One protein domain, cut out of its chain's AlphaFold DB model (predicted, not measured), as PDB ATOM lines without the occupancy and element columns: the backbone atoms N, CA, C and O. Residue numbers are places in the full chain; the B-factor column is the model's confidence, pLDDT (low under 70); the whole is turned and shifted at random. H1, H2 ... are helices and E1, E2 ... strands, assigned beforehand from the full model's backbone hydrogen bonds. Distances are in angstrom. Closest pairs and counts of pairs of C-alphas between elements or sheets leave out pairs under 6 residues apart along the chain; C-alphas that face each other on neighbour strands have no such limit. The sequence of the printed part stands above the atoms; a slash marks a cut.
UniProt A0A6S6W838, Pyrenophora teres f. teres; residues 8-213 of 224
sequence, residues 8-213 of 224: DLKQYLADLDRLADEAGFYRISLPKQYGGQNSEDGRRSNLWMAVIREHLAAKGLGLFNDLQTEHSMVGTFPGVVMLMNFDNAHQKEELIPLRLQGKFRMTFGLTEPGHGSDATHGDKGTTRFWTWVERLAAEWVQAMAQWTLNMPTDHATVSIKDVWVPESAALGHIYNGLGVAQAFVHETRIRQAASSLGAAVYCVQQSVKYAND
ATOM      1  N   ASP A   8     112.124 128.556 184.795       84.62
ATOM      2  CA  ASP A   8     112.263 128.759 186.236       84.62
ATOM      3  C   ASP A   8     112.312 127.424 186.990       84.62
ATOM      4  O   ASP A   8     113.200 127.217 187.817       84.62
ATOM      5  N   LEU A   9     111.438 126.471 186.649       81.19
ATOM      6  CA  LEU A   9     111.475 125.128 187.227       81.19
ATOM      7  C   LEU A   9     112.781 124.399 186.880       81.19
ATOM      8  O   LEU A   9     113.376 123.782 187.760       81.19
ATOM      9  N   LYS A  10     113.287 124.510 185.644       80.19
ATOM     10  CA  LYS A  10     114.603 123.945 185.282       80.19
ATOM     11  C   LYS A  10     115.725 124.526 186.142       80.19
ATOM     12  O   LYS A  10     116.585 123.775 186.603       80.19
ATOM     13  N   GLN A  11     115.708 125.841 186.362       86.25
ATOM     14  CA  GLN A  11     116.694 126.517 187.198       86.25
ATOM     15  C   GLN A  11     116.606 126.043 188.656       86.25
ATOM     16  O   GLN A  11     117.628 125.690 189.238       86.25
ATOM     17  N   TYR A  12     115.398 125.930 189.218       87.69
ATOM     18  CA  TYR A  12     115.213 125.411 190.576       87.69
ATOM     19  C   TYR A  12     115.731 123.981 190.739       87.69
ATOM     20  O   TYR A  12     116.408 123.691 191.723       87.69
ATOM     21  N   LEU A  13     115.458 123.094 189.778       85.31
ATOM     22  CA  LEU A  13     115.957 121.716 189.807       85.31
ATOM     23  C   LEU A  13     117.492 121.667 189.739       85.31
ATOM     24  O   LEU A  13     118.110 120.887 190.462       85.31
ATOM     25  N   ALA A  14     118.116 122.530 188.932       86.25
ATOM     26  CA  ALA A  14     119.574 122.637 188.864       86.25
ATOM     27  C   ALA A  14     120.188 123.150 190.180       86.25
ATOM     28  O   ALA A  14     121.208 122.629 190.635       86.25
ATOM     29  N   ASP A  15     119.560 124.141 190.815       91.75
ATOM     30  CA  ASP A  15     120.007 124.661 192.110       91.75
ATOM     31  C   ASP A  15     119.862 123.621 193.227       91.75
ATOM     32  O   ASP A  15     120.745 123.508 194.078       91.75
ATOM     33  N   LEU A  16     118.789 122.827 193.208       90.75
ATOM     34  CA  LEU A  16     118.581 121.723 194.145       90.75
ATOM     35  C   LEU A  16     119.631 120.632 193.987       90.75
ATOM     36  O   LEU A  16     120.198 120.210 194.993       90.75
ATOM     37  N   ASP A  17     119.921 120.213 192.754       90.44
ATOM     38  CA  ASP A  17     120.980 119.240 192.475       90.44
ATOM     39  C   ASP A  17     122.322 119.742 193.027       90.44
ATOM     40  O   ASP A  17     123.009 119.009 193.739       90.44
ATOM     41  N   ARG A  18     122.663 121.019 192.791       92.44
ATOM     42  CA  ARG A  18     123.891 121.638 193.317       92.44
ATOM     43  C   ARG A  18     123.926 121.643 194.847       92.44
ATOM     44  O   ARG A  18     124.922 121.226 195.430       92.44
ATOM     45  N   LEU A  19     122.854 122.092 195.502       94.81
ATOM     46  CA  LEU A  19     122.771 122.141 196.967       94.81
ATOM     47  C   LEU A  19     122.835 120.740 197.587       94.81
ATOM     48  O   LEU A  19     123.490 120.535 198.610       94.81
ATOM     49  N   ALA A  20     122.173 119.762 196.969       94.69
ATOM     50  CA  ALA A  20     122.200 118.378 197.411       94.69
ATOM     51  C   ALA A  20     123.586 117.744 197.231       94.69
ATOM     52  O   ALA A  20     123.991 116.915 198.049       94.69
ATOM     53  N   ASP A  21     124.317 118.128 196.183       94.31
ATOM     54  CA  ASP A  21     125.681 117.670 195.922       94.31
ATOM     55  C   ASP A  21     126.681 118.283 196.909       94.31
ATOM     56  O   ASP A  21     127.461 117.556 197.521       94.31
ATOM     57  N   GLU A  22     126.585 119.591 197.170       94.06
ATOM     58  CA  GLU A  22     127.372 120.292 198.200       94.06
ATOM     59  C   GLU A  22     127.136 119.715 199.604       94.06
ATOM     60  O   GLU A  22     128.069 119.592 200.397       94.06
ATOM     61  N   ALA A  23     125.901 119.301 199.901       93.62
ATOM     62  CA  ALA A  23     125.548 118.620 201.146       93.62
ATOM     63  C   ALA A  23     125.956 117.129 201.177       93.62
ATOM     64  O   ALA A  23     125.822 116.471 202.210       93.62
ATOM     65  N   GLY A  24     126.447 116.577 200.062       91.31
ATOM     66  CA  GLY A  24     126.909 115.194 199.943       91.31
ATOM     67  C   GLY A  24     125.806 114.146 199.753       91.31
ATOM     68  O   GLY A  24     126.095 112.950 199.824       91.31
ATOM     69  N   PHE A  25     124.558 114.552 199.512       91.50
ATOM     70  CA  PHE A  25     123.430 113.639 199.289       91.50
ATOM     71  C   PHE A  25     123.302 113.199 197.833       91.50
ATOM     72  O   PHE A  25     122.996 112.032 197.580       91.50
ATOM     73  N   TYR A  26     123.569 114.099 196.885       93.19
ATOM     74  CA  TYR A  26     123.281 113.851 195.473       93.19
ATOM     75  C   TYR A  26     124.018 112.624 194.942       93.19
ATOM     76  O   TYR A  26     123.391 111.738 194.375       93.19
ATOM     77  N   ARG A  27     125.322 112.506 195.210       92.62
ATOM     78  CA  ARG A  27     126.179 111.401 194.736       92.62
ATOM     79  C   ARG A  27     126.323 110.242 195.719       92.62
ATOM     80  O   ARG A  27     127.202 109.406 195.527       92.62
ATOM     81  N   ILE A  28     125.505 110.168 196.771       91.19
ATOM     82  CA  ILE A  28     125.755 109.282 197.922       91.19
ATOM     83  C   ILE A  28     126.030 107.814 197.540       91.19
ATOM     84  O   ILE A  28     126.913 107.207 198.142       91.19
ATOM     85  N   SER A  29     125.348 107.278 196.517       89.56
ATOM     86  CA  SER A  29     125.479 105.883 196.065       89.56
ATOM     87  C   SER A  29     126.708 105.581 195.208       89.56
ATOM     88  O   SER A  29     127.020 104.410 194.963       89.56
ATOM     89  N   LEU A  30     127.424 106.609 194.749       90.81
ATOM     90  CA  LEU A  30     128.607 106.436 193.919       90.81
ATOM     91  C   LEU A  30     129.848 106.073 194.756       90.81
ATOM     92  O   LEU A  30     129.935 106.406 195.943       90.81
ATOM     93  N   PRO A  31     130.849 105.417 194.145       88.88
ATOM     94  CA  PRO A  31     132.175 105.265 194.734       88.88
ATOM     95  C   PRO A  31     132.821 106.604 195.118       88.88
ATOM     96  O   PRO A  31     132.614 107.624 194.455       88.88
ATOM     97  N   LYS A  32     133.697 106.582 196.132       89.62
ATOM     98  CA  LYS A  32     134.426 107.774 196.613       89.62
ATOM     99  C   LYS A  32     135.208 108.505 195.518       89.62
ATOM    100  O   LYS A  32     135.219 109.730 195.502       89.62
ATOM    101  N   GLN A  33     135.806 107.772 194.575       89.69
ATOM    102  CA  GLN A  33     136.528 108.353 193.432       89.69
ATOM    103  C   GLN A  33     135.654 109.251 192.534       89.69
ATOM    104  O   GLN A  33     136.177 110.095 191.818       89.69
ATOM    105  N   TYR A  34     134.327 109.105 192.602       90.88
ATOM    106  CA  TYR A  34     133.357 109.912 191.856       90.88
ATOM    107  C   TYR A  34     132.612 110.925 192.744       90.88
ATOM    108  O   TYR A  34     131.592 111.483 192.338       90.88
ATOM    109  N   GLY A  35     133.127 111.180 193.952       90.06
ATOM    110  CA  GLY A  35     132.538 112.106 194.924       90.06
ATOM    111  C   GLY A  35     131.368 111.521 195.716       90.06
ATOM    112  O   GLY A  35     130.662 112.266 196.387       90.06
ATOM    113  N   GLY A  36     131.135 110.208 195.632       90.69
ATOM    114  CA  GLY A  36     130.100 109.545 196.415       90.69
ATOM    115  C   GLY A  36     130.588 109.033 197.767       90.69
ATOM    116  O   GLY A  36     131.721 109.275 198.189       90.69
ATOM    117  N   GLN A  37     129.712 108.320 198.473       88.81
ATOM    118  CA  GLN A  37     129.965 107.857 199.838       88.81
ATOM    119  C   GLN A  37     129.812 106.343 200.010       88.81
ATOM    120  O   GLN A  37     129.844 105.870 201.147       88.81
ATOM    121  N   ASN A  38     129.648 105.598 198.917       83.00
ATOM    122  CA  ASN A  38     129.481 104.149 198.946       83.00
ATOM    123  C   ASN A  38     130.688 103.482 199.626       83.00
ATOM    124  O   ASN A  38     131.840 103.745 199.258       83.00
ATOM    125  N   SER A  39     130.428 102.672 200.653       73.94
ATOM    126  CA  SER A  39     131.451 101.943 201.401       73.94
ATOM    127  C   SER A  39     131.543 100.483 200.966       73.94
ATOM    128  O   SER A  39     130.589  99.893 200.468       73.94
ATOM    129  N   GLU A  40     132.718  99.887 201.170       70.62
ATOM    130  CA  GLU A  40     133.030  98.509 200.756       70.62
ATOM    131  C   GLU A  40     132.128  97.453 201.421       70.62
ATOM    132  O   GLU A  40     131.933  96.375 200.870       70.62
ATOM    133  N   ASP A  41     131.523  97.775 202.569       71.31
ATOM    134  CA  ASP A  41     130.535  96.944 203.275       71.31
ATOM    135  C   ASP A  41     129.104  97.061 202.704       71.31
ATOM    136  O   ASP A  41     128.155  96.516 203.270       71.31
ATOM    137  N   GLY A  42     128.921  97.802 201.607       64.06
ATOM    138  CA  GLY A  42     127.628  98.040 200.970       64.06
ATOM    139  C   GLY A  42     126.750  99.072 201.685       64.06
ATOM    140  O   GLY A  42     125.635  99.348 201.216       64.06
ATOM    141  N   ARG A  43     127.207  99.688 202.790       60.38
ATOM    142  CA  ARG A  43     126.536 100.876 203.331       60.38
ATOM    143  C   ARG A  43     126.673 102.030 202.336       60.38
ATOM    144  O   ARG A  43     127.671 102.178 201.644       60.38
ATOM    145  N   ARG A  44     125.615 102.835 202.206       63.78
ATOM    146  CA  ARG A  44     125.519 103.917 201.205       63.78
ATOM    147  C   ARG A  44     125.643 103.434 199.746       63.78
ATOM    148  O   ARG A  44     125.987 104.223 198.884       63.78
ATOM    149  N   SER A  45     125.335 102.166 199.459       77.06
ATOM    150  CA  SER A  45     125.171 101.629 198.097       77.06
ATOM    151  C   SER A  45     123.807 101.993 197.483       77.06
ATOM    152  O   SER A  45     123.017 102.730 198.084       77.06
ATOM    153  N   ASN A  46     123.476 101.444 196.307       79.50
ATOM    154  CA  ASN A  46     122.157 101.615 195.676       79.50
ATOM    155  C   ASN A  46     120.982 101.222 196.587       79.50
ATOM    156  O   ASN A  46     119.920 101.835 196.496       79.50
ATOM    157  N   LEU A  47     121.181 100.288 197.526       83.88
ATOM    158  CA  LEU A  47     120.177  99.958 198.541       83.88
ATOM    159  C   LEU A  47     119.832 101.168 199.421       83.88
ATOM    160  O   LEU A  47     118.666 101.446 199.675       83.88
ATOM    161  N   TRP A  48     120.836 101.916 199.876       86.56
ATOM    162  CA  TRP A  48     120.614 103.079 200.736       86.56
ATOM    163  C   TRP A  48     120.007 104.252 199.980       86.56
ATOM    164  O   TRP A  48     119.173 104.957 200.540       86.56
ATOM    165  N   MET A  49     120.363 104.428 198.704       89.25
ATOM    166  CA  MET A  49     119.638 105.357 197.834       89.25
ATOM    167  C   MET A  49     118.152 104.984 197.764       89.25
ATOM    168  O   MET A  49     117.311 105.856 197.966       89.25
ATOM    169  N   ALA A  50     117.821 103.700 197.578       89.81
ATOM    170  CA  ALA A  50     116.434 103.240 197.550       89.81
ATOM    171  C   ALA A  50     115.700 103.534 198.875       89.81
ATOM    172  O   ALA A  50     114.630 104.137 198.849       89.81
ATOM    173  N   VAL A  51     116.308 103.213 200.023       91.25
ATOM    174  CA  VAL A  51     115.738 103.493 201.358       91.25
ATOM    175  C   VAL A  51     115.489 104.989 201.574       91.25
ATOM    176  O   VAL A  51     114.432 105.381 202.067       91.25
ATOM    177  N   ILE A  52     116.440 105.851 201.198       91.88
ATOM    178  CA  ILE A  52     116.267 107.301 201.348       91.88
ATOM    179  C   ILE A  52     115.139 107.795 200.436       91.88
ATOM    180  O   ILE A  52     114.294 108.571 200.878       91.88
ATOM    181  N   ARG A  53     115.073 107.327 199.185       91.62
ATOM    182  CA  ARG A  53     114.009 107.731 198.254       91.62
ATOM    183  C   ARG A  53     112.629 107.227 198.667       91.62
ATOM    184  O   ARG A  53     111.661 107.951 198.455       91.62
ATOM    185  N   GLU A  54     112.522 106.053 199.287       94.06
ATOM    186  CA  GLU A  54     111.281 105.590 199.925       94.06
ATOM    187  C   GLU A  54     110.850 106.554 201.037       94.06
ATOM    188  O   GLU A  54     109.715 107.031 201.041       94.06
ATOM    189  N   HIS A  55     111.774 106.900 201.941       94.81
ATOM    190  CA  HIS A  55     111.494 107.835 203.030       94.81
ATOM    191  C   HIS A  55     111.034 109.202 202.515       94.81
ATOM    192  O   HIS A  55     110.068 109.762 203.035       94.81
ATOM    193  N   LEU A  56     111.720 109.737 201.504       94.12
ATOM    194  CA  LEU A  56     111.365 111.012 200.891       94.12
ATOM    195  C   LEU A  56     109.997 110.925 200.207       94.12
ATOM    196  O   LEU A  56     109.144 111.764 200.470       94.12
ATOM    197  N   ALA A  57     109.731 109.885 199.413       93.81
ATOM    198  CA  ALA A  57     108.430 109.694 198.769       93.81
ATOM    199  C   ALA A  57     107.272 109.591 199.783       93.81
ATOM    200  O   ALA A  57     106.178 110.089 199.520       93.81
ATOM    201  N   ALA A  58     107.517 109.038 200.976       95.56
ATOM    202  CA  ALA A  58     106.538 108.996 202.064       95.56
ATOM    203  C   ALA A  58     106.198 110.371 202.670       95.56
ATOM    204  O   ALA A  58     105.248 110.481 203.444       95.56
ATOM    205  N   LYS A  59     106.934 111.436 202.327       94.19
ATOM    206  CA  LYS A  59     106.608 112.821 202.709       94.19
ATOM    207  C   LYS A  59     105.639 113.504 201.737       94.19
ATOM    208  O   LYS A  59     105.160 114.592 202.053       94.19
ATOM    209  N   GLY A  60     105.317 112.866 200.612       88.19
ATOM    210  CA  GLY A  60     104.503 113.427 199.534       88.19
ATOM    211  C   GLY A  60     105.350 113.986 198.390       88.19
ATOM    212  O   GLY A  60     106.578 113.930 198.425       88.19
ATOM    213  N   LEU A  61     104.684 114.510 197.359       83.19
ATOM    214  CA  LEU A  61     105.353 115.120 196.209       83.19
ATOM    215  C   LEU A  61     105.991 116.455 196.601       83.19
ATOM    216  O   LEU A  61     105.358 117.297 197.243       83.19
ATOM    217  N   GLY A  62     107.231 116.665 196.176       85.44
ATOM    218  CA  GLY A  62     107.931 117.924 196.375       85.44
ATOM    219  C   GLY A  62     109.281 117.942 195.676       85.44
ATOM    220  O   GLY A  62     109.783 116.915 195.229       85.44
ATOM    221  N   LEU A  63     109.892 119.123 195.638       85.75
ATOM    222  CA  LEU A  63     111.190 119.355 195.002       85.75
ATOM    223  C   LEU A  63     112.314 118.454 195.538       85.75
ATOM    224  O   LEU A  63     113.252 118.145 194.823       85.75
ATOM    225  N   PHE A  64     112.224 117.988 196.783       88.94
ATOM    226  CA  PHE A  64     113.211 117.071 197.357       88.94
ATOM    227  C   PHE A  64     113.166 115.668 196.723       88.94
ATOM    228  O   PHE A  64     114.168 114.950 196.756       88.94
ATOM    229  N   ASN A  65     112.010 115.246 196.197       89.81
ATOM    230  CA  ASN A  65     111.803 113.947 195.565       89.81
ATOM    231  C   ASN A  65     110.468 113.935 194.801       89.81
ATOM    232  O   ASN A  65     109.406 113.697 195.382       89.81
ATOM    233  N   ASP A  66     110.546 114.137 193.492       85.50
ATOM    234  CA  ASP A  66     109.411 114.114 192.581       85.50
ATOM    235  C   ASP A  66     109.428 112.825 191.751       85.50
ATOM    236  O   ASP A  66     110.378 112.513 191.035       85.50
ATOM    237  N   LEU A  67     108.350 112.052 191.864       78.50
ATOM    238  CA  LEU A  67     108.203 110.779 191.163       78.50
ATOM    239  C   LEU A  67     107.775 110.950 189.704       78.50
ATOM    240  O   LEU A  67     107.949 110.016 188.928       78.50
ATOM    241  N   GLN A  68     107.227 112.112 189.336       73.50
ATOM    242  CA  GLN A  68     106.766 112.405 187.978       73.50
ATOM    243  C   GLN A  68     107.919 112.807 187.060       73.50
ATOM    244  O   GLN A  68     107.968 112.403 185.903       73.50
ATOM    245  N   THR A  69     108.854 113.610 187.566       72.25
ATOM    246  CA  THR A  69     110.066 114.008 186.826       72.25
ATOM    247  C   THR A  69     111.269 113.117 187.133       72.25
ATOM    248  O   THR A  69     112.349 113.313 186.580       72.25
ATOM    249  N   GLU A  70     111.094 112.147 188.035       77.12
ATOM    250  CA  GLU A  70     112.138 111.315 188.642       77.12
ATOM    251  C   GLU A  70     113.230 112.086 189.408       77.12
ATOM    252  O   GLU A  70     114.189 111.463 189.891       77.12
ATOM    253  N   HIS A  71     113.088 113.406 189.561       85.12
ATOM    254  CA  HIS A  71     114.031 114.249 190.284       85.12
ATOM    255  C   HIS A  71     114.079 113.889 191.774       85.12
ATOM    256  O   HIS A  71     113.082 113.530 192.402       85.12
ATOM    257  N   SER A  72     115.269 113.969 192.361       90.06
ATOM    258  CA  SER A  72     115.476 113.752 193.787       90.06
ATOM    259  C   SER A  72     116.791 114.367 194.224       90.06
ATOM    260  O   SER A  72     117.786 114.274 193.506       90.06
ATOM    261  N   MET A  73     116.826 114.877 195.456       92.31
ATOM    262  CA  MET A  73     118.069 115.292 196.111       92.31
ATOM    263  C   MET A  73     119.064 114.132 196.286       92.31
ATOM    264  O   MET A  73     120.242 114.358 196.549       92.31
ATOM    265  N   VAL A  74     118.601 112.883 196.160       91.94
ATOM    266  CA  VAL A  74     119.468 111.714 196.012       91.94
ATOM    267  C   VAL A  74     119.481 111.312 194.544       91.94
ATOM    268  O   VAL A  74     118.542 110.692 194.033       91.94
ATOM    269  N   GLY A  75     120.565 111.680 193.866       88.31
ATOM    270  CA  GLY A  75     120.737 111.502 192.435       88.31
ATOM    271  C   GLY A  75     120.706 110.035 192.018       88.31
ATOM    272  O   GLY A  75     121.095 109.124 192.752       88.31
ATOM    273  N   THR A  76     120.242 109.800 190.792       82.25
ATOM    274  CA  THR A  76     120.321 108.484 190.153       82.25
ATOM    275  C   THR A  76     121.295 108.569 188.988       82.25
ATOM    276  O   THR A  76     121.112 109.363 188.068       82.25
ATOM    277  N   PHE A  77     122.320 107.720 189.000       85.12
ATOM    278  CA  PHE A  77     123.378 107.746 187.991       85.12
ATOM    279  C   PHE A  77     123.458 106.432 187.218       85.12
ATOM    280  O   PHE A  77     124.534 105.838 187.149       85.12
ATOM    281  N   PRO A  78     122.357 105.956 186.608       81.50
ATOM    282  CA  PRO A  78     122.392 104.670 185.932       81.50
ATOM    283  C   PRO A  78     123.383 104.725 184.761       81.50
ATOM    284  O   PRO A  78     124.140 103.789 184.568       81.50
ATOM    285  N   GLY A  79     123.509 105.874 184.088       80.94
ATOM    286  CA  GLY A  79     124.561 106.115 183.103       80.94
ATOM    287  C   GLY A  79     125.981 105.946 183.657       80.94
ATOM    288  O   GLY A  79     126.782 105.257 183.047       80.94
ATOM    289  N   VAL A  80     126.301 106.507 184.830       87.31
ATOM    290  CA  VAL A  80     127.633 106.323 185.443       87.31
ATOM    291  C   VAL A  80     127.850 104.862 185.829       87.31
ATOM    292  O   VAL A  80     128.928 104.335 185.593       87.31
ATOM    293  N   VAL A  81     126.829 104.183 186.360       85.69
ATOM    294  CA  VAL A  81     126.895 102.746 186.675       85.69
ATOM    295  C   VAL A  81     127.160 101.910 185.423       85.69
ATOM    296  O   VAL A  81     128.006 101.018 185.451       85.69
ATOM    297  N   MET A  82     126.514 102.242 184.305       84.81
ATOM    298  CA  MET A  82     126.771 101.594 183.022       84.81
ATOM    299  C   MET A  82     128.212 101.804 182.552       84.81
ATOM    300  O   MET A  82     128.874 100.832 182.189       84.81
ATOM    301  N   LEU A  83     128.721 103.038 182.633       87.12
ATOM    302  CA  LEU A  83     130.103 103.344 182.263       87.12
ATOM    303  C   LEU A  83     131.104 102.610 183.180       87.12
ATOM    304  O   LEU A  83     132.066 102.001 182.725       87.12
ATOM    305  N   MET A  84     130.857 102.568 184.491       87.50
ATOM    306  CA  MET A  84     131.723 101.853 185.435       87.50
ATOM    307  C   MET A  84     131.831 100.355 185.120       87.50
ATOM    308  O   MET A  84     132.923  99.790 185.227       87.50
ATOM    309  N   ASN A  85     130.728  99.724 184.713       85.69
ATOM    310  CA  ASN A  85     130.641  98.268 184.592       85.69
ATOM    311  C   ASN A  85     130.979  97.728 183.198       85.69
ATOM    312  O   ASN A  85     131.499  96.620 183.100       85.69
ATOM    313  N   PHE A  86     130.694  98.479 182.131       85.62
ATOM    314  CA  PHE A  86     130.740  97.941 180.763       85.62
ATOM    315  C   PHE A  86     131.703  98.668 179.829       85.62
ATOM    316  O   PHE A  86     131.987  98.180 178.743       85.62
ATOM    317  N   ASP A  87     132.216  99.818 180.234       80.19
ATOM    318  CA  ASP A  87     133.002 100.684 179.362       80.19
ATOM    319  C   ASP A  87     134.493 100.337 179.380       80.19
ATOM    320  O   ASP A  87     134.977  99.653 180.293       80.19
ATOM    321  N   ASN A  88     135.245 100.824 178.391       85.94
ATOM    322  CA  ASN A  88     136.702 100.695 178.404       85.94
ATOM    323  C   ASN A  88     137.365 101.775 179.289       85.94
ATOM    324  O   ASN A  88     136.724 102.737 179.706       85.94
ATOM    325  N   ALA A  89     138.656 101.614 179.608       86.75
ATOM    326  CA  ALA A  89     139.365 102.530 180.511       86.75
ATOM    327  C   ALA A  89     139.339 103.994 180.029       86.75
ATOM    328  O   ALA A  89     139.078 104.893 180.823       86.75
ATOM    329  N   HIS A  90     139.529 104.216 178.725       84.62
ATOM    330  CA  HIS A  90     139.517 105.549 178.127       84.62
ATOM    331  C   HIS A  90     138.139 106.212 178.247       84.62
ATOM    332  O   HIS A  90     138.034 107.357 178.681       84.62
ATOM    333  N   GLN A  91     137.073 105.471 177.945       86.56
ATOM    334  CA  GLN A  91     135.710 105.976 178.054       86.56
ATOM    335  C   GLN A  91     135.324 106.258 179.525       86.56
ATOM    336  O   GLN A  91     134.717 107.288 179.809       86.56
ATOM    337  N   LYS A  92     135.766 105.448 180.502       90.81
ATOM    338  CA  LYS A  92     135.552 105.751 181.937       90.81
ATOM    339  C   LYS A  92     136.244 107.040 182.372       90.81
ATOM    340  O   LYS A  92     135.642 107.830 183.102       90.81
ATOM    341  N   GLU A  93     137.495 107.232 181.956       91.44
ATOM    342  CA  GLU A  93     138.293 108.416 182.294       91.44
ATOM    343  C   GLU A  93     137.726 109.695 181.670       91.44
ATOM    344  O   GLU A  93     137.727 110.741 182.317       91.44
ATOM    345  N   GLU A  94     137.195 109.618 180.449       89.88
ATOM    346  CA  GLU A  94     136.625 110.777 179.757       89.88
ATOM    347  C   GLU A  94     135.173 111.057 180.185       89.88
ATOM    348  O   GLU A  94     134.820 112.174 180.569       89.88
ATOM    349  N   LEU A  95     134.304 110.047 180.138       89.19
ATOM    350  CA  LEU A  95     132.855 110.247 180.119       89.19
ATOM    351  C   LEU A  95     132.238 110.366 181.500       89.19
ATOM    352  O   LEU A  95     131.259 111.096 181.667       89.19
ATOM    353  N   ILE A  96     132.780 109.669 182.501       91.50
ATOM    354  CA  ILE A  96     132.236 109.741 183.859       91.50
ATOM    355  C   ILE A  96     132.392 111.162 184.424       91.50
ATOM    356  O   ILE A  96     131.387 111.717 184.884       91.50
ATOM    357  N   PRO A  97     133.570 111.816 184.341       91.88
ATOM    358  CA  PRO A  97     133.705 113.206 184.763       91.88
ATOM    359  C   PRO A  97     132.779 114.154 184.000       91.88
ATOM    360  O   PRO A  97     132.126 114.991 184.624       91.88
ATOM    361  N   LEU A  98     132.662 114.007 182.675       89.75
ATOM    362  CA  LEU A  98     131.762 114.840 181.870       89.75
ATOM    363  C   LEU A  98     130.294 114.642 182.271       89.75
ATOM    364  O   LEU A  98     129.559 115.622 182.411       89.75
ATOM    365  N   ARG A  99     129.874 113.397 182.534       87.00
ATOM    366  CA  ARG A  99     128.507 113.074 182.963       87.00
ATOM    367  C   ARG A  99     128.173 113.688 184.315       87.00
ATOM    368  O   ARG A  99     127.051 114.163 184.497       87.00
ATOM    369  N   LEU A 100     129.120 113.662 185.254       88.88
ATOM    370  CA  LEU A 100     128.967 114.237 186.595       88.88
ATOM    371  C   LEU A 100     129.019 115.770 186.589       88.88
ATOM    372  O   LEU A 100     128.424 116.399 187.454       88.88
ATOM    373  N   GLN A 101     129.696 116.374 185.611       87.00
ATOM    374  CA  GLN A 101     129.707 117.825 185.391       87.00
ATOM    375  C   GLN A 101     128.489 118.321 184.594       87.00
ATOM    376  O   GLN A 101     128.380 119.517 184.339       87.00
ATOM    377  N   GLY A 102     127.609 117.420 184.141       81.06
ATOM    378  CA  GLY A 102     126.466 117.762 183.290       81.06
ATOM    379  C   GLY A 102     126.835 118.160 181.855       81.06
ATOM    380  O   GLY A 102     125.965 118.628 181.127       81.06
ATOM    381  N   LYS A 103     128.095 117.956 181.445       84.06
ATOM    382  CA  LYS A 103     128.630 118.231 180.095       84.06
ATOM    383  C   LYS A 103     128.491 117.055 179.127       84.06
ATOM    384  O   LYS A 103     128.947 117.147 177.996       84.06
ATOM    385  N   PHE A 104     127.986 115.932 179.630       79.50
ATOM    386  CA  PHE A 104     127.674 114.749 178.848       79.50
ATOM    387  C   PHE A 104     126.305 114.212 179.253       79.50
ATOM    388  O   PHE A 104     126.075 113.916 180.432       79.50
ATOM    389  N   ARG A 105     125.398 114.058 178.286       74.12
ATOM    390  CA  ARG A 105     124.090 113.412 178.480       74.12
ATOM    391  C   ARG A 105     123.970 112.121 177.672       74.12
ATOM    392  O   ARG A 105     124.379 112.040 176.518       74.12
ATOM    393  N   MET A 106     123.345 111.121 178.292       73.81
ATOM    394  CA  MET A 106     123.048 109.823 177.683       73.81
ATOM    395  C   MET A 106     121.547 109.576 177.689       73.81
ATOM    396  O   MET A 106     120.883 109.867 178.686       73.81
ATOM    397  N   THR A 107     121.044 108.975 176.615       73.81
ATOM    398  CA  THR A 107     119.679 108.449 176.542       73.81
ATOM    399  C   THR A 107     119.707 106.937 176.373       73.81
ATOM    400  O   THR A 107     120.622 106.367 175.777       73.81
ATOM    401  N   PHE A 108     118.701 106.277 176.939       76.62
ATOM    402  CA  PHE A 108     118.533 104.835 176.837       76.62
ATOM    403  C   PHE A 108     117.509 104.513 175.746       76.62
ATOM    404  O   PHE A 108     116.312 104.723 175.938       76.62
ATOM    405  N   GLY A 109     117.990 104.031 174.598       77.62
ATOM    406  CA  GLY A 109     117.161 103.597 173.474       77.62
ATOM    407  C   GLY A 109     117.038 102.077 173.445       77.62
ATOM    408  O   GLY A 109     117.996 101.387 173.108       77.62
ATOM    409  N   LEU A 110     115.866 101.553 173.808       77.88
ATOM    410  CA  LEU A 110     115.580 100.112 173.749       77.88
ATOM    411  C   LEU A 110     114.248  99.804 173.066       77.88
ATOM    412  O   LEU A 110     114.156  98.834 172.323       77.88
ATOM    413  N   THR A 111     113.223 100.598 173.370       79.62
ATOM    414  CA  THR A 111     111.868 100.435 172.840       79.62
ATOM    415  C   THR A 111     111.798 100.916 171.396       79.62
ATOM    416  O   THR A 111     112.251 102.017 171.087       79.62
ATOM    417  N   GLU A 112     111.160 100.124 170.540       78.69
ATOM    418  CA  GLU A 112     110.950 100.409 169.121       78.69
ATOM    419  C   GLU A 112     109.448 100.380 168.786       78.69
ATOM    420  O   GLU A 112     108.653  99.784 169.525       78.69
ATOM    421  N   PRO A 113     109.005 101.006 167.679       78.81
ATOM    422  CA  PRO A 113     107.636 100.844 167.204       78.81
ATOM    423  C   PRO A 113     107.275  99.358 167.051       78.81
ATOM    424  O   PRO A 113     107.959  98.611 166.358       78.81
ATOM    425  N   GLY A 114     106.206  98.921 167.722       78.50
ATOM    426  CA  GLY A 114     105.768  97.520 167.719       78.50
ATOM    427  C   GLY A 114     106.496  96.596 168.705       78.50
ATOM    428  O   GLY A 114     106.001  95.499 168.949       78.50
ATOM    429  N   HIS A 115     107.592  97.036 169.342       79.19
ATOM    430  CA  HIS A 115     108.405  96.200 170.235       79.19
ATOM    431  C   HIS A 115     108.814  96.942 171.517       79.19
ATOM    432  O   HIS A 115     109.664  97.829 171.517       79.19
ATOM    433  N   GLY A 116     108.217  96.544 172.645       78.75
ATOM    434  CA  GLY A 116     108.563  97.052 173.979       78.75
ATOM    435  C   GLY A 116     108.957  95.933 174.939       78.75
ATOM    436  O   GLY A 116     110.124  95.793 175.295       78.75
ATOM    437  N   SER A 117     107.983  95.118 175.352       79.75
ATOM    438  CA  SER A 117     108.218  94.009 176.291       79.75
ATOM    439  C   SER A 117     109.103  92.907 175.705       79.75
ATOM    440  O   SER A 117     109.919  92.340 176.429       79.75
ATOM    441  N   ASP A 118     108.975  92.628 174.404       82.44
ATOM    442  CA  ASP A 118     109.888  91.734 173.692       82.44
ATOM    443  C   ASP A 118     111.166  92.481 173.286       82.44
ATOM    444  O   ASP A 118     111.396  92.838 172.132       82.44
ATOM    445  N   ALA A 119     112.025  92.702 174.278       75.94
ATOM    446  CA  ALA A 119     113.364  93.239 174.081       75.94
ATOM    447  C   ALA A 119     114.351  92.198 173.506       75.94
ATOM    448  O   ALA A 119     115.560  92.411 173.559       75.94
ATOM    449  N   THR A 120     113.875  91.066 172.980       75.00
ATOM    450  CA  THR A 120     114.700  90.129 172.201       75.00
ATOM    451  C   THR A 120     114.443  90.248 170.705       75.00
ATOM    452  O   THR A 120     115.304  89.872 169.912       75.00
ATOM    453  N   HIS A 121     113.315  90.852 170.321       67.88
ATOM    454  CA  HIS A 121     112.997  91.148 168.935       67.88
ATOM    455  C   HIS A 121     114.003  92.142 168.353       67.88
ATOM    456  O   HIS A 121     114.186  93.238 168.879       67.88
ATOM    457  N   GLY A 122     114.692  91.766 167.290       59.31
ATOM    458  CA  GLY A 122     115.536  92.673 166.527       59.31
ATOM    459  C   GLY A 122     115.425  92.281 165.071       59.31
ATOM    460  O   GLY A 122     115.708  91.131 164.726       59.31
ATOM    461  N   ASP A 123     115.005  93.216 164.225       54.53
ATOM    462  CA  ASP A 123     115.095  93.015 162.786       54.53
ATOM    463  C   ASP A 123     116.564  92.782 162.383       54.53
ATOM    464  O   ASP A 123     117.519  93.169 163.068       54.53
ATOM    465  N   LYS A 124     116.785  92.084 161.265       42.75
ATOM    466  CA  LYS A 124     118.144  91.843 160.761       42.75
ATOM    467  C   LYS A 124     118.824  93.187 160.474       42.75
ATOM    468  O   LYS A 124     118.422  93.888 159.552       42.75
ATOM    469  N   GLY A 125     119.874  93.509 161.230       43.59
ATOM    470  CA  GLY A 125     120.599  94.784 161.132       43.59
ATOM    471  C   GLY A 125     120.281  95.782 162.251       43.59
ATOM    472  O   GLY A 125     120.928  96.824 162.329       43.59
ATOM    473  N   THR A 126     119.353  95.456 163.155       44.94
ATOM    474  CA  THR A 126     119.047  96.285 164.320       44.94
ATOM    475  C   THR A 126     120.123  96.103 165.380       44.94
ATOM    476  O   THR A 126     120.241  95.058 166.020       44.94
ATOM    477  N   THR A 127     120.935  97.134 165.569       47.50
ATOM    478  CA  THR A 127     121.867  97.180 166.688       47.50
ATOM    479  C   THR A 127     121.201  97.948 167.826       47.50
ATOM    480  O   THR A 127     120.766  99.084 167.657       47.50
ATOM    481  N   ARG A 128     121.091  97.315 168.994       52.91
ATOM    482  CA  ARG A 128     120.634  97.977 170.222       52.91
ATOM    483  C   ARG A 128     121.768  98.871 170.711       52.91
ATOM    484  O   ARG A 128     122.844  98.362 171.021       52.91
ATOM    485  N   PHE A 129     121.545 100.180 170.756       44.88
ATOM    486  CA  PHE A 129     122.593 101.157 171.045       44.88
ATOM    487  C   PHE A 129     122.305 101.983 172.295       44.88
ATOM    488  O   PHE A 129     121.173 102.361 172.585       44.88
ATOM    489  N   TRP A 130     123.389 102.364 172.963       43.38
ATOM    490  CA  TRP A 130     123.437 103.580 173.761       43.38
ATOM    491  C   TRP A 130     123.699 104.738 172.809       43.38
ATOM    492  O   TRP A 130     124.759 104.797 172.187       43.38
ATOM    493  N   THR A 131     122.734 105.638 172.639       38.12
ATOM    494  CA  THR A 131     122.947 106.808 171.788       38.12
ATOM    495  C   THR A 131     123.557 107.951 172.581       38.12
ATOM    496  O   THR A 131     123.036 108.395 173.607       38.12
ATOM    497  N   TRP A 132     124.659 108.447 172.040       43.38
ATOM    498  CA  TRP A 132     125.324 109.687 172.396       43.38
ATOM    499  C   TRP A 132     124.486 110.862 171.897       43.38
ATOM    500  O   TRP A 132     124.425 111.086 170.691       43.38
ATOM    501  N   VAL A 133     123.842 111.623 172.782       37.97
ATOM    502  CA  VAL A 133     123.027 112.764 172.322       37.97
ATOM    503  C   VAL A 133     123.898 113.957 171.908       37.97
ATOM    504  O   VAL A 133     123.509 114.701 171.020       37.97
ATOM    505  N   GLU A 134     125.102 114.119 172.467       33.91
ATOM    506  CA  GLU A 134     125.935 115.309 172.195       33.91
ATOM    507  C   GLU A 134     127.013 115.133 171.112       33.91
ATOM    508  O   GLU A 134     127.617 116.122 170.706       33.91
ATOM    509  N   ARG A 135     127.251 113.914 170.598       35.88
ATOM    510  CA  ARG A 135     128.222 113.678 169.502       35.88
ATOM    511  C   ARG A 135     127.585 113.205 168.190       35.88
ATOM    512  O   ARG A 135     128.253 113.206 167.159       35.88
ATOM    513  N   LEU A 136     126.299 112.851 168.195       36.47
ATOM    514  CA  LEU A 136     125.517 112.776 166.965       36.47
ATOM    515  C   LEU A 136     125.076 114.199 166.644       36.47
ATOM    516  O   LEU A 136     124.436 114.839 167.474       36.47
ATOM    517  N   ALA A 137     125.484 114.715 165.485       33.12
ATOM    518  CA  ALA A 137     125.113 116.053 165.053       33.12
ATOM    519  C   ALA A 137     123.605 116.269 165.270       33.12
ATOM    520  O   ALA A 137     122.786 115.425 164.897       33.12
ATOM    521  N   ALA A 138     123.264 117.395 165.902       38.44
ATOM    522  CA  ALA A 138     121.916 117.788 166.323       38.44
ATOM    523  C   ALA A 138     120.858 117.779 165.193       38.44
ATOM    524  O   ALA A 138     119.674 117.979 165.445       38.44
ATOM    525  N   GLU A 139     121.275 117.535 163.954       31.69
ATOM    526  CA  GLU A 139     120.462 117.440 162.745       31.69
ATOM    527  C   GLU A 139     119.818 116.053 162.509       31.69
ATOM    528  O   GLU A 139     118.881 115.956 161.720       31.69
ATOM    529  N   TRP A 140     120.245 114.993 163.215       35.78
ATOM    530  CA  TRP A 140     119.743 113.619 163.000       35.78
ATOM    531  C   TRP A 140     118.774 113.111 164.075       35.78
ATOM    532  O   TRP A 140     118.108 112.099 163.879       35.78
ATOM    533  N   VAL A 141     118.652 113.812 165.203       41.69
ATOM    534  CA  VAL A 141     117.772 113.419 166.312       41.69
ATOM    535  C   VAL A 141     116.463 114.205 166.227       41.69
ATOM    536  O   VAL A 141     116.362 115.327 166.717       41.69
ATOM    537  N   GLN A 142     115.424 113.612 165.632       35.16
ATOM    538  CA  GLN A 142     114.061 114.152 165.722       35.16
ATOM    539  C   GLN A 142     113.403 113.764 167.049       35.16
ATOM    540  O   GLN A 142     112.547 112.885 167.090       35.16
ATOM    541  N   ALA A 143     113.774 114.449 168.130       40.31
ATOM    542  CA  ALA A 143     113.126 114.293 169.426       40.31
ATOM    543  C   ALA A 143     111.681 114.817 169.387       40.31
ATOM    544  O   ALA A 143     111.426 116.006 169.566       40.31
ATOM    545  N   MET A 144     110.714 113.931 169.142       34.88
ATOM    546  CA  MET A 144     109.298 114.262 169.303       34.88
ATOM    547  C   MET A 144     108.872 114.001 170.746       34.88
ATOM    548  O   MET A 144     108.841 112.837 171.144       34.88
ATOM    549  N   ALA A 145     108.538 115.070 171.481       39.91
ATOM    550  CA  ALA A 145     108.004 115.028 172.841       39.91
ATOM    551  C   ALA A 145     106.744 114.147 172.900       39.91
ATOM    552  O   ALA A 145     105.686 114.537 172.401       39.91
ATOM    553  N   GLN A 146     106.845 112.949 173.479       39.69
ATOM    554  CA  GLN A 146     105.682 112.100 173.735       39.69
ATOM    555  C   GLN A 146     105.120 112.384 175.127       39.69
ATOM    556  O   GLN A 146     105.837 112.382 176.123       39.69
ATOM    557  N   TRP A 147     103.817 112.640 175.200       33.50
ATOM    558  CA  TRP A 147     103.145 112.919 176.462       33.50
ATOM    559  C   TRP A 147     102.720 111.614 177.135       33.50
ATOM    560  O   TRP A 147     101.995 110.811 176.544       33.50
ATOM    561  N   THR A 148     103.129 111.422 178.387       44.28
ATOM    562  CA  THR A 148     102.533 110.423 179.274       44.28
ATOM    563  C   THR A 148     101.735 111.156 180.350       44.28
ATOM    564  O   THR A 148     102.147 112.216 180.818       44.28
ATOM    565  N   LEU A 149     100.578 110.607 180.739       37.97
ATOM    566  CA  LEU A 149      99.536 111.257 181.560       37.97
ATOM    567  C   LEU A 149      99.997 111.713 182.971       37.97
ATOM    568  O   LEU A 149      99.190 112.202 183.755       37.97
ATOM    569  N   ASN A 150     101.275 111.526 183.313       43.91
ATOM    570  CA  ASN A 150     101.841 111.702 184.647       43.91
ATOM    571  C   ASN A 150     103.371 111.967 184.669       43.91
ATOM    572  O   ASN A 150     103.918 112.129 185.751       43.91
ATOM    573  N   MET A 151     104.089 112.002 183.536       50.88
ATOM    574  CA  MET A 151     105.524 112.351 183.527       50.88
ATOM    575  C   MET A 151     105.805 113.455 182.503       50.88
ATOM    576  O   MET A 151     105.860 113.176 181.305       50.88
ATOM    577  N   PRO A 152     105.996 114.715 182.937       47.69
ATOM    578  CA  PRO A 152     106.412 115.807 182.065       47.69
ATOM    579  C   PRO A 152     107.930 115.751 181.806       47.69
ATOM    580  O   PRO A 152     108.629 116.750 181.952       47.69
ATOM    581  N   THR A 153     108.456 114.570 181.471       55.78
ATOM    582  CA  THR A 153     109.846 114.390 181.043       55.78
ATOM    583  C   THR A 153     109.926 114.394 179.518       55.78
ATOM    584  O   THR A 153     108.961 114.072 178.821       55.78
ATOM    585  N   ASP A 154     111.083 114.793 178.985       58.78
ATOM    586  CA  ASP A 154     111.332 114.821 177.545       58.78
ATOM    587  C   ASP A 154     111.411 113.384 177.002       58.78
ATOM    588  O   ASP A 154     112.477 112.772 176.927       58.78
ATOM    589  N   HIS A 155     110.270 112.814 176.622       65.31
ATOM    590  CA  HIS A 155     110.242 111.586 175.838       65.31
ATOM    591  C   HIS A 155     110.517 111.930 174.385       65.31
ATOM    592  O   HIS A 155     109.741 112.650 173.775       65.31
ATOM    593  N   ALA A 156     111.585 111.393 173.814       69.19
ATOM    594  CA  ALA A 156     111.938 111.615 172.423       69.19
ATOM    595  C   ALA A 156     111.748 110.328 171.620       69.19
ATOM    596  O   ALA A 156     112.228 109.266 172.012       69.19
ATOM    597  N   THR A 157     111.111 110.425 170.454       69.75
ATOM    598  CA  THR A 157     111.411 109.465 169.380       69.75
ATOM    599  C   THR A 157     112.818 109.767 168.863       69.75
ATOM    600  O   THR A 157     113.195 110.928 168.773       69.75
ATOM    601  N   VAL A 158     113.626 108.755 168.560       72.50
ATOM    602  CA  VAL A 158     114.951 108.949 167.958       72.50
ATOM    603  C   VAL A 158     114.992 108.133 166.678       72.50
ATOM    604  O   VAL A 158     114.725 106.936 166.702       72.50
ATOM    605  N   SER A 159     115.301 108.788 165.559       75.88
ATOM    606  CA  SER A 159     115.533 108.131 164.273       75.88
ATOM    607  C   SER A 159     117.024 108.169 163.980       75.88
ATOM    608  O   SER A 159     117.641 109.223 164.069       75.88
ATOM    609  N   ILE A 160     117.607 107.031 163.620       74.12
ATOM    610  CA  ILE A 160     119.023 106.919 163.270       74.12
ATOM    611  C   ILE A 160     119.075 106.395 161.842       74.12
ATOM    612  O   ILE A 160     118.593 105.299 161.567       74.12
ATOM    613  N   LYS A 161     119.628 107.187 160.924       79.62
ATOM    614  CA  LYS A 161     119.731 106.828 159.510       79.62
ATOM    615  C   LYS A 161     121.148 107.079 159.021       79.62
ATOM    616  O   LYS A 161     121.652 108.182 159.187       79.62
ATOM    617  N   ASP A 162     121.762 106.051 158.438       80.69
ATOM    618  CA  ASP A 162     123.093 106.118 157.817       80.69
ATOM    619  C   ASP A 162     124.190 106.690 158.747       80.69
ATOM    620  O   ASP A 162     125.146 107.324 158.303       80.69
ATOM    621  N   VAL A 163     124.061 106.458 160.061       79.94
ATOM    622  CA  VAL A 163     125.023 106.918 161.072       79.94
ATOM    623  C   VAL A 163     126.164 105.920 161.201       79.94
ATOM    624  O   VAL A 163     125.959 104.749 161.519       79.94
ATOM    625  N   TRP A 164     127.387 106.409 161.020       84.12
ATOM    626  CA  TRP A 164     128.587 105.645 161.330       84.12
ATOM    627  C   TRP A 164     128.911 105.726 162.827       84.12
ATOM    628  O   TRP A 164     128.962 106.816 163.401       84.12
ATOM    629  N   VAL A 165     129.164 104.573 163.451       80.12
ATOM    630  CA  VAL A 165     129.569 104.464 164.859       80.12
ATOM    631  C   VAL A 165     130.931 103.767 164.915       80.12
ATOM    632  O   VAL A 165     131.039 102.641 164.421       80.12
ATOM    633  N   PRO A 166     131.974 104.392 165.494       82.19
ATOM    634  CA  PRO A 166     133.261 103.726 165.658       82.19
ATOM    635  C   PRO A 166     133.138 102.563 166.643       82.19
ATOM    636  O   PRO A 166     132.424 102.657 167.640       82.19
ATOM    637  N   GLU A 167     133.910 101.498 166.426       82.38
ATOM    638  CA  GLU A 167     133.974 100.358 167.354       82.38
ATOM    639  C   GLU A 167     134.364 100.794 168.776       82.38
ATOM    640  O   GLU A 167     133.837 100.279 169.756       82.38
ATOM    641  N   SER A 168     135.204 101.826 168.896       82.06
ATOM    642  CA  SER A 168     135.610 102.409 170.180       82.06
ATOM    643  C   SER A 168     134.474 103.073 170.967       82.06
ATOM    644  O   SER A 168     134.692 103.435 172.118       82.06
ATOM    645  N   ALA A 169     133.300 103.280 170.358       81.81
ATOM    646  CA  ALA A 169     132.107 103.798 171.026       81.81
ATOM    647  C   ALA A 169     131.157 102.688 171.511       81.81
ATOM    648  O   ALA A 169     130.125 103.000 172.111       81.81
ATOM    649  N   ALA A 170     131.470 101.413 171.250       82.06
ATOM    650  CA  ALA A 170     130.689 100.296 171.760       82.06
ATOM    651  C   ALA A 170     130.810 100.206 173.289       82.06
ATOM    652  O   ALA A 170     131.909 100.225 173.839       82.06
ATOM    653  N   LEU A 171     129.667 100.085 173.969       80.69
ATOM    654  CA  LEU A 171     129.615  99.858 175.411       80.69
ATOM    655  C   LEU A 171     129.532  98.353 175.688       80.69
ATOM    656  O   LEU A 171     128.533  97.706 175.363       80.69
ATOM    657  N   GLY A 172     130.560  97.804 176.327       81.44
ATOM    658  CA  GLY A 172     130.677  96.377 176.607       81.44
ATOM    659  C   GLY A 172     131.125  95.553 175.402       81.44
ATOM    660  O   GLY A 172     131.526  96.064 174.359       81.44
ATOM    661  N   HIS A 173     131.068  94.231 175.558       82.12
ATOM    662  CA  HIS A 173     131.416  93.311 174.480       82.12
ATOM    663  C   HIS A 173     130.373  93.341 173.359       82.12
ATOM    664  O   HIS A 173     129.165  93.273 173.613       82.12
ATOM    665  N   ILE A 174     130.855  93.353 172.113       80.12
ATOM    666  CA  ILE A 174     130.015  93.147 170.930       80.12
ATOM    667  C   ILE A 174     129.225  91.841 171.111       80.12
ATOM    668  O   ILE A 174     129.751  90.854 171.624       80.12
ATOM    669  N   TYR A 175     127.947  91.862 170.725       81.00
ATOM    670  CA  TYR A 175     126.955  90.794 170.933       81.00
ATOM    671  C   TYR A 175     126.415  90.617 172.363       81.00
ATOM    672  O   TYR A 175     125.506  89.814 172.556       81.00
ATOM    673  N   ASN A 176     126.858  91.404 173.352       83.06
ATOM    674  CA  ASN A 176     126.306  91.380 174.717       83.06
ATOM    675  C   ASN A 176     125.339  92.548 175.025       83.06
ATOM    676  O   ASN A 176     125.090  92.882 176.184       83.06
ATOM    677  N   GLY A 177     124.770  93.191 173.999       80.75
ATOM    678  CA  GLY A 177     123.950  94.401 174.166       80.75
ATOM    679  C   GLY A 177     122.716  94.213 175.059       80.75
ATOM    680  O   GLY A 177     122.381  95.099 175.843       80.75
ATOM    681  N   LEU A 178     122.067  93.041 175.011       82.44
ATOM    682  CA  LEU A 178     120.926  92.749 175.883       82.44
ATOM    683  C   LEU A 178     121.339  92.649 177.358       82.44
ATOM    684  O   LEU A 178     120.623  93.160 178.211       82.44
ATOM    685  N   GLY A 179     122.493  92.048 177.666       83.19
ATOM    686  CA  GLY A 179     123.008  91.976 179.037       83.19
ATOM    687  C   GLY A 179     123.308  93.365 179.607       83.19
ATOM    688  O   GLY A 179     122.928  93.677 180.734       83.19
ATOM    689  N   VAL A 180     123.895  94.238 178.784       82.19
ATOM    690  CA  VAL A 180     124.130  95.652 179.118       82.19
ATOM    691  C   VAL A 180     122.798  96.380 179.370       82.19
ATOM    692  O   VAL A 180     122.628  97.040 180.393       82.19
ATOM    693  N   ALA A 181     121.807  96.218 178.488       80.75
ATOM    694  CA  ALA A 181     120.479  96.814 178.668       80.75
ATOM    695  C   ALA A 181     119.759  96.292 179.926       80.75
ATOM    696  O   ALA A 181     119.116  97.059 180.646       80.75
ATOM    697  N   GLN A 182     119.888  94.997 180.223       82.38
ATOM    698  CA  GLN A 182     119.315  94.371 181.412       82.38
ATOM    699  C   GLN A 182     119.936  94.903 182.707       82.38
ATOM    700  O   GLN A 182     119.212  95.125 183.679       82.38
ATOM    701  N   ALA A 183     121.246  95.160 182.719       81.25
ATOM    702  CA  ALA A 183     121.918  95.765 183.863       81.25
ATOM    703  C   ALA A 183     121.373  97.171 184.160       81.25
ATOM    704  O   ALA A 183     121.034  97.466 185.305       81.25
ATOM    705  N   PHE A 184     121.169  98.002 183.131       80.56
ATOM    706  CA  PHE A 184     120.558  99.324 183.304       80.56
ATOM    707  C   PHE A 184     119.157  99.250 183.923       80.56
ATOM    708  O   PHE A 184     118.848  99.956 184.887       80.56
ATOM    709  N   VAL A 185     118.284  98.385 183.392       81.50
ATOM    710  CA  VAL A 185     116.926  98.258 183.944       81.50
ATOM    711  C   VAL A 185     116.943  97.660 185.350       81.50
ATOM    712  O   VAL A 185     116.111  98.031 186.169       81.50
ATOM    713  N   HIS A 186     117.886  96.770 185.670       81.56
ATOM    714  CA  HIS A 186     118.006  96.207 187.015       81.56
ATOM    715  C   HIS A 186     118.285  97.299 188.055       81.56
ATOM    716  O   HIS A 186     117.555  97.403 189.042       81.56
ATOM    717  N   GLU A 187     119.257  98.171 187.783       75.81
ATOM    718  CA  GLU A 187     119.615  99.290 188.664       75.81
ATOM    719  C   GLU A 187     118.455 100.269 188.881       75.81
ATOM    720  O   GLU A 187     118.247 100.801 189.973       75.81
ATOM    721  N   THR A 188     117.644 100.496 187.848       78.19
ATOM    722  CA  THR A 188     116.514 101.430 187.929       78.19
ATOM    723  C   THR A 188     115.250 100.825 188.555       78.19
ATOM    724  O   THR A 188     114.401 101.578 189.031       78.19
ATOM    725  N   ARG A 189     115.106  99.495 188.622       86.12
ATOM    726  CA  ARG A 189     113.910  98.841 189.192       86.12
ATOM    727  C   ARG A 189     113.794  99.016 190.701       86.12
ATOM    728  O   ARG A 189     112.705  99.314 191.188       86.12
ATOM    729  N   ILE A 190     114.894  98.849 191.439       83.19
ATOM    730  CA  ILE A 190     114.855  98.896 192.909       83.19
ATOM    731  C   ILE A 190     114.430 100.278 193.419       83.19
ATOM    732  O   ILE A 190     113.598 100.370 194.320       83.19
ATOM    733  N   ARG A 191     114.913 101.356 192.783       82.81
ATOM    734  CA  ARG A 191     114.488 102.724 193.114       82.81
ATOM    735  C   ARG A 191     113.006 102.944 192.833       82.81
ATOM    736  O   ARG A 191     112.329 103.551 193.653       82.81
ATOM    737  N   GLN A 192     112.490 102.427 191.715       86.50
ATOM    738  CA  GLN A 192     111.102 102.658 191.326       86.50
ATOM    739  C   GLN A 192     110.154 101.945 192.290       86.50
ATOM    740  O   GLN A 192     109.135 102.508 192.686       86.50
ATOM    741  N   ALA A 193     110.525 100.735 192.718       90.12
ATOM    742  CA  ALA A 193     109.804  99.996 193.746       90.12
ATOM    743  C   ALA A 193     109.804 100.748 195.089       90.12
ATOM    744  O   ALA A 193     108.739 100.964 195.662       90.12
ATOM    745  N   ALA A 194     110.971 101.208 195.549       90.94
ATOM    746  CA  ALA A 194     111.112 101.933 196.812       90.94
ATOM    747  C   ALA A 194     110.327 103.257 196.822       90.94
ATOM    748  O   ALA A 194     109.580 103.553 197.753       90.94
ATOM    749  N   SER A 195     110.411 104.031 195.742       89.56
ATOM    750  CA  SER A 195     109.618 105.248 195.572       89.56
ATOM    751  C   SER A 195     108.109 104.986 195.529       89.56
ATOM    752  O   SER A 195     107.345 105.734 196.139       89.56
ATOM    753  N   SER A 196     107.674 103.914 194.858       91.44
ATOM    754  CA  SER A 196     106.257 103.519 194.821       91.44
ATOM    755  C   SER A 196     105.747 103.118 196.207       91.44
ATOM    756  O   SER A 196     104.635 103.486 196.583       91.44
ATOM    757  N   LEU A 197     106.572 102.412 196.988       94.94
ATOM    758  CA  LEU A 197     106.260 102.052 198.369       94.94
ATOM    759  C   LEU A 197     106.103 103.299 199.248       94.94
ATOM    760  O   LEU A 197     105.098 103.430 199.945       94.94
ATOM    761  N   GLY A 198     107.036 104.251 199.162       94.88
ATOM    762  CA  GLY A 198     106.936 105.514 199.894       94.88
ATOM    763  C   GLY A 198     105.673 106.304 199.537       94.88
ATOM    764  O   GLY A 198     104.949 106.749 200.427       94.88
ATOM    765  N   ALA A 199     105.334 106.407 198.248       93.50
ATOM    766  CA  ALA A 199     104.091 107.049 197.817       93.50
ATOM    767  C   ALA A 199     102.842 106.350 198.382       93.50
ATOM    768  O   ALA A 199     101.926 107.017 198.863       93.50
ATOM    769  N   ALA A 200     102.818 105.013 198.393       95.56
ATOM    770  CA  ALA A 200     101.726 104.252 198.996       95.56
ATOM    771  C   ALA A 200     101.590 104.544 200.501       95.56
ATOM    772  O   ALA A 200     100.478 104.768 200.983       95.56
ATOM    773  N   VAL A 201     102.710 104.622 201.233       96.75
ATOM    774  CA  VAL A 201     102.724 105.014 202.652       96.75
ATOM    775  C   VAL A 201     102.118 106.405 202.839       96.75
ATOM    776  O   VAL A 201     101.259 106.577 203.707       96.75
ATOM    777  N   TYR A 202     102.498 107.380 202.010       95.94
ATOM    778  CA  TYR A 202     101.922 108.724 202.062       95.94
ATOM    779  C   TYR A 202     100.402 108.704 201.840       95.94
ATOM    780  O   TYR A 202      99.656 109.286 202.629       95.94
ATOM    781  N   CYS A 203      99.921 107.998 200.809       96.06
ATOM    782  CA  CYS A 203      98.491 107.887 200.511       96.06
ATOM    783  C   CYS A 203      97.700 107.269 201.670       96.06
ATOM    784  O   CYS A 203      96.635 107.779 202.028       96.06
ATOM    785  N   VAL A 204      98.226 106.209 202.292       97.00
ATOM    786  CA  VAL A 204      97.605 105.587 203.471       97.00
ATOM    787  C   VAL A 204      97.555 106.578 204.632       97.00
ATOM    788  O   VAL A 204      96.501 106.748 205.241       97.00
ATOM    789  N   GLN A 205      98.650 107.289 204.910       96.38
ATOM    790  CA  GLN A 205      98.698 108.286 205.983       96.38
ATOM    791  C   GLN A 205      97.703 109.431 205.761       96.38
ATOM    792  O   GLN A 205      97.006 109.812 206.701       96.38
ATOM    793  N   GLN A 206      97.593 109.957 204.535       95.88
ATOM    794  CA  GLN A 206      96.601 110.990 204.217       95.88
ATOM    795  C   GLN A 206      95.171 110.462 204.345       95.88
ATOM    796  O   GLN A 206      94.320 111.158 204.890       95.88
ATOM    797  N   SER A 207      94.918 109.225 203.912       95.56
ATOM    798  CA  SER A 207      93.596 108.595 204.026       95.56
ATOM    799  C   SER A 207      93.188 108.414 205.487       95.56
ATOM    800  O   SER A 207      92.079 108.776 205.864       95.56
ATOM    801  N   VAL A 208      94.099 107.922 206.334       95.44
ATOM    802  CA  VAL A 208      93.870 107.784 207.780       95.44
ATOM    803  C   VAL A 208      93.666 109.146 208.432       95.44
ATOM    804  O   VAL A 208      92.760 109.301 209.246       95.44
ATOM    805  N   LYS A 209      94.482 110.146 208.079       94.69
ATOM    806  CA  LYS A 209      94.325 111.509 208.593       94.69
ATOM    807  C   LYS A 209      92.945 112.061 208.244       94.69
ATOM    808  O   LYS A 209      92.248 112.513 209.141       94.69
ATOM    809  N   TYR A 210      92.548 111.976 206.977       94.06
ATOM    810  CA  TYR A 210      91.257 112.461 206.497       94.06
ATOM    811  C   TYR A 210      90.082 111.711 207.130       94.06
ATOM    812  O   TYR A 210      89.112 112.328 207.546       94.06
ATOM    813  N   ALA A 211      90.178 110.387 207.279       93.81
ATOM    814  CA  ALA A 211      89.122 109.595 207.904       93.81
ATOM    815  C   ALA A 211      88.879 109.964 209.381       93.81
ATOM    816  O   ALA A 211      87.784 109.763 209.902       93.81
ATOM    817  N   ASN A 212      89.902 110.499 210.050       93.81
ATOM    818  CA  ASN A 212      89.823 110.988 211.424       93.81
ATOM    819  C   ASN A 212      89.568 112.504 211.517       93.81
ATOM    820  O   ASN A 212      89.477 113.022 212.630       93.81
ATOM    821  N   ASP A 213      89.474 113.213 210.390       91.69
ATOM    822  CA  ASP A 213      89.271 114.658 210.347       91.69
ATOM    823  C   ASP A 213      87.819 114.988 209.984       91.69
ATOM    824  O   ASP A 213      87.360 114.798 208.858       91.69
TER     825      ASP A 213
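AT A GLANCE: This is residues 8 to 213 of the 224 residues of a protein of Pyrenophora teres f. teres (UniProt A0A6S6W838). One long helix, H5, runs along the longest axis, with H2 packed on one stretch of it and the helical hairpin of H3 and H4 meeting it through H3 nearer its beginning. A tiny two-strand hairpin, E1 and E2, has its strand E1 nearest of the elements to the mean of the C-alphas, while the long loops of residues 109 to 129 and 133 to 176 lie 12 to 29 A and 12 to 28 A from that mean; H1 is apart from the other helices, and the last printed residues, 207 to 213, stick out. The printed part has 206 residues with five named helices and two named strands, in the order H1, H2, H3, H4, E1, E2, H5, and the sheet E1 - E2 is antiparallel. The class is mostly helix, but under half of the residues are in named elements. The whole is compact, with a radius of gyration of the C-alphas of 18.7 A, yet elongated, spanning 63 by 40 by 34 A.

IN THESE COORDINATES: H1 is residues 8 to 22, 21.1 A long, with C-alpha 8 at (112.263, 128.759, 186.236). H2 is residues 46 to 57, 16.2 A. H3 is residues 78 to 86, 11.9 A, and H4 residues 89 to 100, 16.8 A. The strands are short: E1, residues 106 to 108, 6.8 A, and E2, residues 130 to 132, 6.5 A. H5, residues 177 to 211, is 50.8 A long, from C-alpha 177 at (123.950, 94.401, 174.166) to C-alpha 211 at (89.122, 109.595, 207.904).

HOW THE PARTS SIT: H1 touches no helix. H2 touches residues 187 to 202 of H5, the same way at a shallow tilt of 30 degrees; the closest C-alphas, of Glu 54 and Gly 198, are 4.3 A apart. H3 touches residues 180 to 188 of H5, opposite ways at a shallow tilt of 31 degrees, the closest C-alphas being those of Pro 78 and Phe 184, 6.2 A. H3 and H4 form a helical hairpin and touch at a shallow tilt of 8 degrees, with the C-alphas of Val 80 and Ile 96 closest, 5.9 A. H4 and H5 are apart. The hairpin E1 and E2 is antiparallel at 149 degrees; C-alphas 107 and 131 face each other at 6.0 A, but no backbone N and O across the pair are within hydrogen-bond range. Every O i to N i+4 pair is within hydrogen-bond range in H1, H2 and H3; in H4 it is 6 of 8 and in H5 29 of 31.

THE WHOLE: The C-alphas farthest apart are those of Pro 166 and Asp 213, 63.7 A. The printed part has no cut. The links H1 to H2, H2 to H3, E1 to E2 and E2 to H5 are long, the last with 44 residues. The mean pLDDT of the printed part is 78.2; residues 42 to 44 and 121 to 157 are under 70.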